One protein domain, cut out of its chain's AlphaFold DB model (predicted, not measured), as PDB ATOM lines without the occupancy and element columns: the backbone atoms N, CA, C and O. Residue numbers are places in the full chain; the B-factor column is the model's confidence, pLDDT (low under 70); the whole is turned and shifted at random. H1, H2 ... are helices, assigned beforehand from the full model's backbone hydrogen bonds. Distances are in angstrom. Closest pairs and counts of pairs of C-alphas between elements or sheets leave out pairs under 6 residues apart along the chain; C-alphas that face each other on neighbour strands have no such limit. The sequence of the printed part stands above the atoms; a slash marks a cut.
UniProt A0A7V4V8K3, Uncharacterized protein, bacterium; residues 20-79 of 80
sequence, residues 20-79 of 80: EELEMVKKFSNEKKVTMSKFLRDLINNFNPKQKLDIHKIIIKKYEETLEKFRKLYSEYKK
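AT A GLANCE: This is residues 20 to 79 of the 80 residues of an uncharacterized protein of bacterium (UniProt A0A7V4V8K3). A small head of two helices, H1 and H2, set at a corner to each other, continues into one long helical arm, H3, which sticks out and makes most of the length. The printed part has 60 residues with three named helices, H1, H2 and H3 in that order, and no named strand: all helix. It is extended, with a radius of gyration of the C-alphas of 20.6 A and spans of 62 by 22 by 19 A.

IN THESE COORDINATES: H1 is residues 20 to 31, 16.7 A long, from C-alpha 20 at (-46.619, 54.859, 93.775). H2 is residues 36 to 46, 14.9 A long. H3 is residues 49 to 77, 42.4 A long, with C-alpha 77 at (1.510, 71.967, 111.547).

HOW THE PARTS SIT: H1, with residues 25 to 29 alone, touches H2; their closest C-alphas, of Ser 29 and Met 36, are 5.5 A apart. Their lines are about perpendicular, at 89 degrees. H2 and H3 meet only through their link. H1 and H3 are apart. In H1, H2 and H3 every O i to N i+4 pair is within hydrogen-bond range.

THE WHOLE: The C-alphas farthest apart, of Thr 35 and Lys 79, are 62.0 A apart. Residues 41 to 79 stand free. Both links are tight, and the printed part has no cut. Residues 47 to 53 and 78 to 79 have pLDDT under 70.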
ATOM      1  N   GLU A  20     -47.670  53.835  93.790       91.69
ATOM      2  CA  GLU A  20     -46.619  54.859  93.775       91.69
ATOM      3  C   GLU A  20     -45.326  54.337  93.134       91.69
ATOM      4  O   GLU A  20     -44.750  54.980  92.253       91.69
ATOM      5  N   GLU A  21     -44.902  53.126  93.504       86.44
ATOM      6  CA  GLU A  21     -43.733  52.466  92.910       86.44
ATOM      7  C   GLU A  21     -43.934  52.210  91.411       86.44
ATOM      8  O   GLU A  21     -43.012  52.397  90.613       86.44
ATOM      9  N   LEU A  22     -45.147  51.828  90.998       89.44
ATOM     10  CA  LEU A  22     -45.470  51.637  89.587       89.44
ATOM     11  C   LEU A  22     -45.349  52.945  88.794       89.44
ATOM     12  O   LEU A  22     -44.820  52.945  87.679       89.44
ATOM     13  N   GLU A  23     -45.844  54.053  89.344       91.19
ATOM     14  CA  GLU A  23     -45.757  55.369  88.711       91.19
ATOM     15  C   GLU A  23     -44.303  55.845  88.612       91.19
ATOM     16  O   GLU A  23     -43.866  56.313  87.557       91.19
ATOM     17  N   MET A  24     -43.528  55.640  89.675       91.06
ATOM     18  CA  MET A  24     -42.101  55.933  89.709       91.06
ATOM     19  C   MET A  24     -41.343  55.159  88.620       91.06
ATOM     20  O   MET A  24     -40.590  55.748  87.841       91.06
ATOM     21  N   VAL A  25     -41.583  53.851  88.498       89.81
ATOM     22  CA  VAL A  25     -40.950  53.012  87.466       89.81
ATOM     23  C   VAL A  25     -41.338  53.473  86.061       89.81
ATOM     24  O   VAL A  25     -40.485  53.500  85.173       89.81
ATOM     25  N   LYS A  26     -42.595  53.877  85.840       90.44
ATOM     26  CA  LYS A  26     -43.035  54.435  84.551       90.44
ATOM     27  C   LYS A  26     -42.287  55.720  84.201       90.44
ATOM     28  O   LYS A  26     -41.805  55.835  83.075       90.44
ATOM     29  N   LYS A  27     -42.148  56.652  85.152       92.06
ATOM     30  CA  LYS A  27     -41.404  57.909  84.950       92.06
ATOM     31  C   LYS A  27     -39.953  57.629  84.555       92.06
ATOM     32  O   LYS A  27     -39.530  58.050  83.481       92.06
ATOM     33  N   PHE A  28     -39.240  56.804  85.323       88.69
ATOM     34  CA  PHE A  28     -37.842  56.467  85.025       88.69
ATOM     35  C   PHE A  28     -37.655  55.686  83.719       88.69
ATOM     36  O   PHE A  28     -36.674  55.889  83.001       88.69
ATOM     37  N   SER A  29     -38.590  54.794  83.386       90.56
ATOM     38  CA  SER A  29     -38.575  54.068  82.114       90.56
ATOM     39  C   SER A  29     -38.703  55.026  80.925       90.56
ATOM     40  O   SER A  29     -37.979  54.878  79.937       90.56
ATOM     41  N   ASN A  30     -39.581  56.027  81.040       92.12
ATOM     42  CA  ASN A  30     -39.813  57.037  80.009       92.12
ATOM     43  C   ASN A  30     -38.620  57.982  79.848       92.12
ATOM     44  O   ASN A  30     -38.190  58.223  78.722       92.12
ATOM     45  N   GLU A  31     -38.037  58.458  80.951       91.81
ATOM     46  CA  GLU A  31     -36.823  59.288  80.935       91.81
ATOM     47  C   GLU A  31     -35.673  58.592  80.199       91.81
ATOM     48  O   GLU A  31     -34.987  59.195  79.375       91.81
ATOM     49  N   LYS A  32     -35.503  57.287  80.436       86.69
ATOM     50  CA  LYS A  32     -34.481  56.468  79.775       86.69
ATOM     51  C   LYS A  32     -34.878  55.977  78.379       86.69
ATOM     52  O   LYS A  32     -34.083  55.278  77.752       86.69
ATOM     53  N   LYS A  33     -36.075  56.318  77.884       92.25
ATOM     54  CA  LYS A  33     -36.625  55.892  76.580       92.25
ATOM     55  C   LYS A  33     -36.563  54.375  76.360       92.25
ATOM     56  O   LYS A  33     -36.272  53.894  75.264       92.25
ATOM     57  N   VAL A  34     -36.826  53.603  77.409       91.56
ATOM     58  CA  VAL A  34     -36.859  52.134  77.369       91.56
ATOM     59  C   VAL A  34     -38.221  51.621  77.814       91.56
ATOM     60  O   VAL A  34     -38.986  52.327  78.465       91.56
ATOM     61  N   THR A  35     -38.540  50.374  77.470       90.38
ATOM     62  CA  THR A  35     -39.745  49.716  77.984       90.38
ATOM     63  C   THR A  35     -39.565  49.355  79.456       90.38
ATOM     64  O   THR A  35     -38.463  48.992  79.872       90.38
ATOM     65  N   MET A  36     -40.657  49.360  80.229       86.62
ATOM     66  CA  MET A  36     -40.614  48.998  81.655       86.62
ATOM     67  C   MET A  36     -39.991  47.616  81.876       86.62
ATOM     68  O   MET A  36     -39.170  47.437  82.770       86.62
ATOM     69  N   SER A  37     -40.317  46.642  81.021       86.25
ATOM     70  CA  SER A  37     -39.747  45.293  81.091       86.25
ATOM     71  C   SER A  37     -38.232  45.288  80.904       86.25
ATOM     72  O   SER A  37     -37.540  44.524  81.574       86.25
ATOM     73  N   LYS A  38     -37.703  46.120  79.999       86.12
ATOM     74  CA  LYS A  38     -36.258  46.253  79.790       86.12
ATOM     75  C   LYS A  38     -35.611  46.986  80.961       86.12
ATOM     76  O   LYS A  38     -34.636  46.487  81.502       86.12
ATOM     77  N   PHE A  39     -36.212  48.086  81.408       87.94
ATOM     78  CA  PHE A  39     -35.752  48.846  82.566       87.94
ATOM     79  C   PHE A  39     -35.624  47.971  83.819       87.94
ATOM     80  O   PHE A  39     -34.579  47.970  84.461       87.94
ATOM     81  N   LEU A  40     -36.649  47.175  84.137       86.56
ATOM     82  CA  LEU A  40     -36.642  46.280  85.296       86.56
ATOM     83  C   LEU A  40     -35.624  45.144  85.153       86.56
ATOM     84  O   LEU A  40     -34.952  44.801  86.124       86.56
ATOM     85  N   ARG A  41     -35.467  44.571  83.952       84.81
ATOM     86  CA  ARG A  41     -34.430  43.558  83.690       84.81
ATOM     87  C   ARG A  41     -33.033  44.137  83.872       84.81
ATOM     88  O   ARG A  41     -32.206  43.510  84.527       84.81
ATOM     89  N   ASP A  42     -32.785  45.324  83.330       85.38
ATOM     90  CA  ASP A  42     -31.508  46.018  83.474       85.38
ATOM     91  C   ASP A  42     -31.255  46.378  84.940       85.38
ATOM     92  O   ASP A  42     -30.144  46.203  85.425       85.38
ATOM     93  N   LEU A  43     -32.284  46.800  85.679       82.94
ATOM     94  CA  LEU A  43     -32.181  47.075  87.109       82.94
ATOM     95  C   LEU A  43     -31.786  45.820  87.894       82.94
ATOM     96  O   LEU A  43     -30.814  45.871  88.634       82.94
ATOM     97  N   ILE A  44     -32.460  44.685  87.680       80.69
ATOM     98  CA  ILE A  44     -32.128  43.405  88.330       80.69
ATOM     99  C   ILE A  44     -30.700  42.957  87.976       80.69
ATOM    100  O   ILE A  44     -29.952  42.527  88.851       80.69
ATOM    101  N   ASN A  45     -30.306  43.087  86.709       79.94
ATOM    102  CA  ASN A  45     -28.979  42.685  86.239       79.94
ATOM    103  C   ASN A  45     -27.862  43.609  86.753       79.94
ATOM    104  O   ASN A  45     -26.755  43.138  87.010       79.94
ATOM    105  N   ASN A  46     -28.139  44.905  86.912       72.25
ATOM    106  CA  ASN A  46     -27.187  45.893  87.424       72.25
ATOM    107  C   ASN A  46     -27.124  45.905  88.956       72.25
ATOM    108  O   ASN A  46     -26.078  46.216  89.515       72.25
ATOM    109  N   PHE A  47     -28.181  45.479  89.654       66.00
ATOM    110  CA  PHE A  47     -28.168  45.282  91.110       66.00
ATOM    111  C   PHE A  47     -27.308  44.081  91.551       66.00
ATOM    112  O   PHE A  47     -27.382  43.634  92.695       66.00
ATOM    113  N   ASN A  48     -26.484  43.543  90.648       60.88
ATOM    114  CA  ASN A  48     -25.563  42.461  90.926       60.88
ATOM    115  C   ASN A  48     -24.583  42.901  92.039       60.88
ATOM    116  O   ASN A  48     -23.832  43.863  91.847       60.88
ATOM    117  N   PRO A  49     -24.555  42.218  93.200       59.91
ATOM    118  CA  PRO A  49     -23.830  42.648  94.404       59.91
ATOM    119  C   PRO A  49     -22.330  42.913  94.201       59.91
ATOM    120  O   PRO A  49     -21.729  43.647  94.985       59.91
ATOM    121  N   LYS A  50     -21.729  42.388  93.124       60.81
ATOM    122  CA  LYS A  50     -20.350  42.702  92.722       60.81
ATOM    123  C   LYS A  50     -20.125  44.197  92.446       60.81
ATOM    124  O   LYS A  50     -19.149  44.744  92.943       60.81
ATOM    125  N   GLN A  51     -21.048  44.876  91.756       61.94
ATOM    126  CA  GLN A  51     -20.916  46.318  91.478       61.94
ATOM    127  C   GLN A  51     -20.993  47.156  92.760       61.94
ATOM    128  O   GLN A  51     -20.288  48.152  92.904       61.94
ATOM    129  N   LYS A  52     -21.813  46.722  93.723       63.88
ATOM    130  CA  LYS A  52     -21.941  47.384  95.024       63.88
ATOM    131  C   LYS A  52     -20.611  47.341  95.788       63.88
ATOM    132  O   LYS A  52     -20.169  48.359  96.309       63.88
ATOM    133  N   LEU A  53     -19.939  46.189  95.780       68.50
ATOM    134  CA  LEU A  53     -18.603  45.998  96.357       68.50
ATOM    135  C   LEU A  53     -17.544  46.907  95.717       68.50
ATOM    136  O   LEU A  53     -16.749  47.509  96.437       68.50
ATOM    137  N   ASP A  54     -17.550  47.044  94.393       73.12
ATOM    138  CA  ASP A  54     -16.585  47.896  93.689       73.12
ATOM    139  C   ASP A  54     -16.802  49.386  93.992       73.12
ATOM    140  O   ASP A  54     -15.840  50.110  94.253       73.12
ATOM    141  N   ILE A  55     -18.058  49.838  94.071       73.88
ATOM    142  CA  ILE A  55     -18.392  51.206  94.500       73.88
ATOM    143  C   ILE A  55     -17.912  51.453  95.935       73.88
ATOM    144  O   ILE A  55     -17.287  52.479  96.206       73.88
ATOM    145  N   HIS A  56     -18.142  50.509  96.853       75.56
ATOM    146  CA  HIS A  56     -17.661  50.630  98.231       75.56
ATOM    147  C   HIS A  56     -16.131  50.715  98.304       75.56
ATOM    148  O   HIS A  56     -15.612  51.555  99.035       75.56
ATOM    149  N   LYS A  57     -15.403  49.927  97.503       79.56
ATOM    150  CA  LYS A  57     -13.935  50.009  97.421       79.56
ATOM    151  C   LYS A  57     -13.449  51.373  96.930       79.56
ATOM    152  O   LYS A  57     -12.487  51.903  97.476       79.56
ATOM    153  N   ILE A  58     -14.119  51.965  95.938       84.25
ATOM    154  CA  ILE A  58     -13.781  53.308  95.437       84.25
ATOM    155  C   ILE A  58     -13.988  54.367  96.528       84.25
ATOM    156  O   ILE A  58     -13.151  55.256  96.691       84.25
ATOM    157  N   ILE A  59     -15.085  54.272  97.283       83.06
ATOM    158  CA  ILE A  59     -15.379  55.195  98.388       83.06
ATOM    159  C   ILE A  59     -14.320  55.072  99.489       83.06
ATOM    160  O   ILE A  59     -13.784  56.093  99.917       83.06
ATOM    161  N   ILE A  60     -13.973  53.846  99.899       88.44
ATOM    162  CA  ILE A  60     -12.933  53.586 100.909       88.44
ATOM    163  C   ILE A  60     -11.599  54.188 100.466       88.44
ATOM    164  O   ILE A  60     -10.997  54.945 101.223       88.44
ATOM    165  N   LYS A  61     -11.186  53.948  99.215       90.44
ATOM    166  CA  LYS A  61      -9.932  54.488  98.677       90.44
ATOM    167  C   LYS A  61      -9.881  56.019  98.736       90.44
ATOM    168  O   LYS A  61      -8.894  56.586  99.192       90.44
ATOM    169  N   LYS A  62     -10.958  56.704  98.331       89.44
ATOM    170  CA  LYS A  62     -11.039  58.175  98.434       89.44
ATOM    171  C   LYS A  62     -10.955  58.661  99.880       89.44
ATOM    172  O   LYS A  62     -10.366  59.710 100.145       89.44
ATOM    173  N   TYR A  63     -11.560  57.928 100.809       89.94
ATOM    174  CA  TYR A  63     -11.517  58.263 102.228       89.94
ATOM    175  C   TYR A  63     -10.098  58.124 102.795       89.94
ATOM    176  O   TYR A  63      -9.618  59.039 103.463       89.94
ATOM    177  N   GLU A  64      -9.393  57.041 102.460       89.06
ATOM    178  CA  GLU A  64      -7.989  56.824 102.832       89.06
ATOM    179  C   GLU A  64      -7.070  57.918 102.275       89.06
ATOM    180  O   GLU A  64      -6.312  58.521 103.033       89.06
ATOM    181  N   GLU A  65      -7.200  58.263 100.989       91.12
ATOM    182  CA  GLU A  65      -6.435  59.352 100.361       91.12
ATOM    183  C   GLU A  65      -6.661  60.697 101.068       91.12
ATOM    184  O   GLU A  65      -5.745  61.508 101.222       91.12
ATOM    185  N   THR A  66      -7.893  60.948 101.510       89.00
ATOM    186  CA  THR A  66      -8.249  62.184 102.212       89.00
ATOM    187  C   THR A  66      -7.658  62.200 103.622       89.00
ATOM    188  O   THR A  66      -7.059  63.198 104.024       89.00
ATOM    189  N   LEU A  67      -7.749  61.089 104.359       89.12
ATOM    190  CA  LEU A  67      -7.123  60.944 105.676       89.12
ATOM    191  C   LEU A  67      -5.605  61.115 105.611       89.12
ATOM    192  O   LEU A  67      -5.015  61.732 106.495       89.12
ATOM    193  N   GLU A  68      -4.964  60.602 104.567       88.25
ATOM    194  CA  GLU A  68      -3.522  60.725 104.395       88.25
ATOM    195  C   GLU A  68      -3.094  62.174 104.123       88.25
ATOM    196  O   GLU A  68      -2.106  62.641 104.692       88.25
ATOM    197  N   LYS A  69      -3.884  62.933 103.350       88.25
ATOM    198  CA  LYS A  69      -3.690  64.385 103.192       88.25
ATOM    199  C   LYS A  69      -3.809  65.121 104.526       88.25
ATOM    200  O   LYS A  69      -2.947  65.937 104.843       88.25
ATOM    201  N   PHE A  70      -4.822  64.798 105.331       87.00
ATOM    202  CA  PHE A  70      -4.982  65.387 106.664       87.00
ATOM    203  C   PHE A  70      -3.823  65.038 107.602       87.00
ATOM    204  O   PHE A  70      -3.340  65.911 108.317       87.00
ATOM    205  N   ARG A  71      -3.323  63.796 107.577       86.19
ATOM    206  CA  ARG A  71      -2.152  63.388 108.372       86.19
ATOM    207  C   ARG A  71      -0.893  64.164 107.993       86.19
ATOM    208  O   ARG A  71      -0.156  64.572 108.887       86.19
ATOM    209  N   LYS A  72      -0.657  64.393 106.695       86.25
ATOM    210  CA  LYS A  72       0.474  65.204 106.213       86.25
ATOM    211  C   LYS A  72       0.362  66.654 106.682       86.25
ATOM    212  O   LYS A  72       1.293  67.140 107.316       86.25
ATOM    213  N   LEU A  73      -0.802  67.278 106.491       83.69
ATOM    214  CA  LEU A  73      -1.081  68.635 106.977       83.69
ATOM    215  C   LEU A  73      -0.871  68.761 108.491       83.69
ATOM    216  O   LEU A  73      -0.239  69.704 108.957       83.69
ATOM    217  N   TYR A  74      -1.356  67.791 109.268       79.38
ATOM    218  CA  TYR A  74      -1.193  67.793 110.720       79.38
ATOM    219  C   TYR A  74       0.273  67.603 111.143       79.38
ATOM    220  O   TYR A  74       0.725  68.217 112.105       79.38
ATOM    221  N   SER A  75       1.042  66.783 110.419       78.25
ATOM    222  CA  SER A  75       2.478  66.613 110.668       78.25
ATOM    223  C   SER A  75       3.298  67.858 110.327       78.25
ATOM    224  O   SER A  75       4.333  68.071 110.955       78.25
ATOM    225  N   GLU A  76       2.888  68.637 109.328       75.88
ATOM    226  CA  GLU A  76       3.515  69.918 108.986       75.88
ATOM    227  C   GLU A  76       3.188  70.978 110.041       75.88
ATOM    228  O   GLU A  76       4.091  71.661 110.515       75.88
ATOM    229  N   TYR A  77       1.934  71.039 110.495       71.12
ATOM    230  CA  TYR A  77       1.510  71.967 111.547       71.12
ATOM    231  C   TYR A  77       2.120  71.671 112.919       71.12
ATOM    232  O   TYR A  77       2.386  72.599 113.667       71.12
ATOM    233  N   LYS A  78       2.360  70.399 113.263       61.53
ATOM    234  CA  LYS A  78       2.947  70.004 114.559       61.53
ATOM    235  C   LYS A  78       4.475  70.179 114.625       61.53
ATOM    236  O   LYS A  78       5.069  69.936 115.672       61.53
ATOM    237  N   LYS A  79       5.124  70.493 113.497       56.09
ATOM    238  CA  LYS A  79       6.569  70.783 113.424       56.09
ATOM    239  C   LYS A  79       6.902  72.263 113.663       56.09
ATOM    240  O   LYS A  79       8.083  72.563 113.822       56.09
TER     241      LYS A  79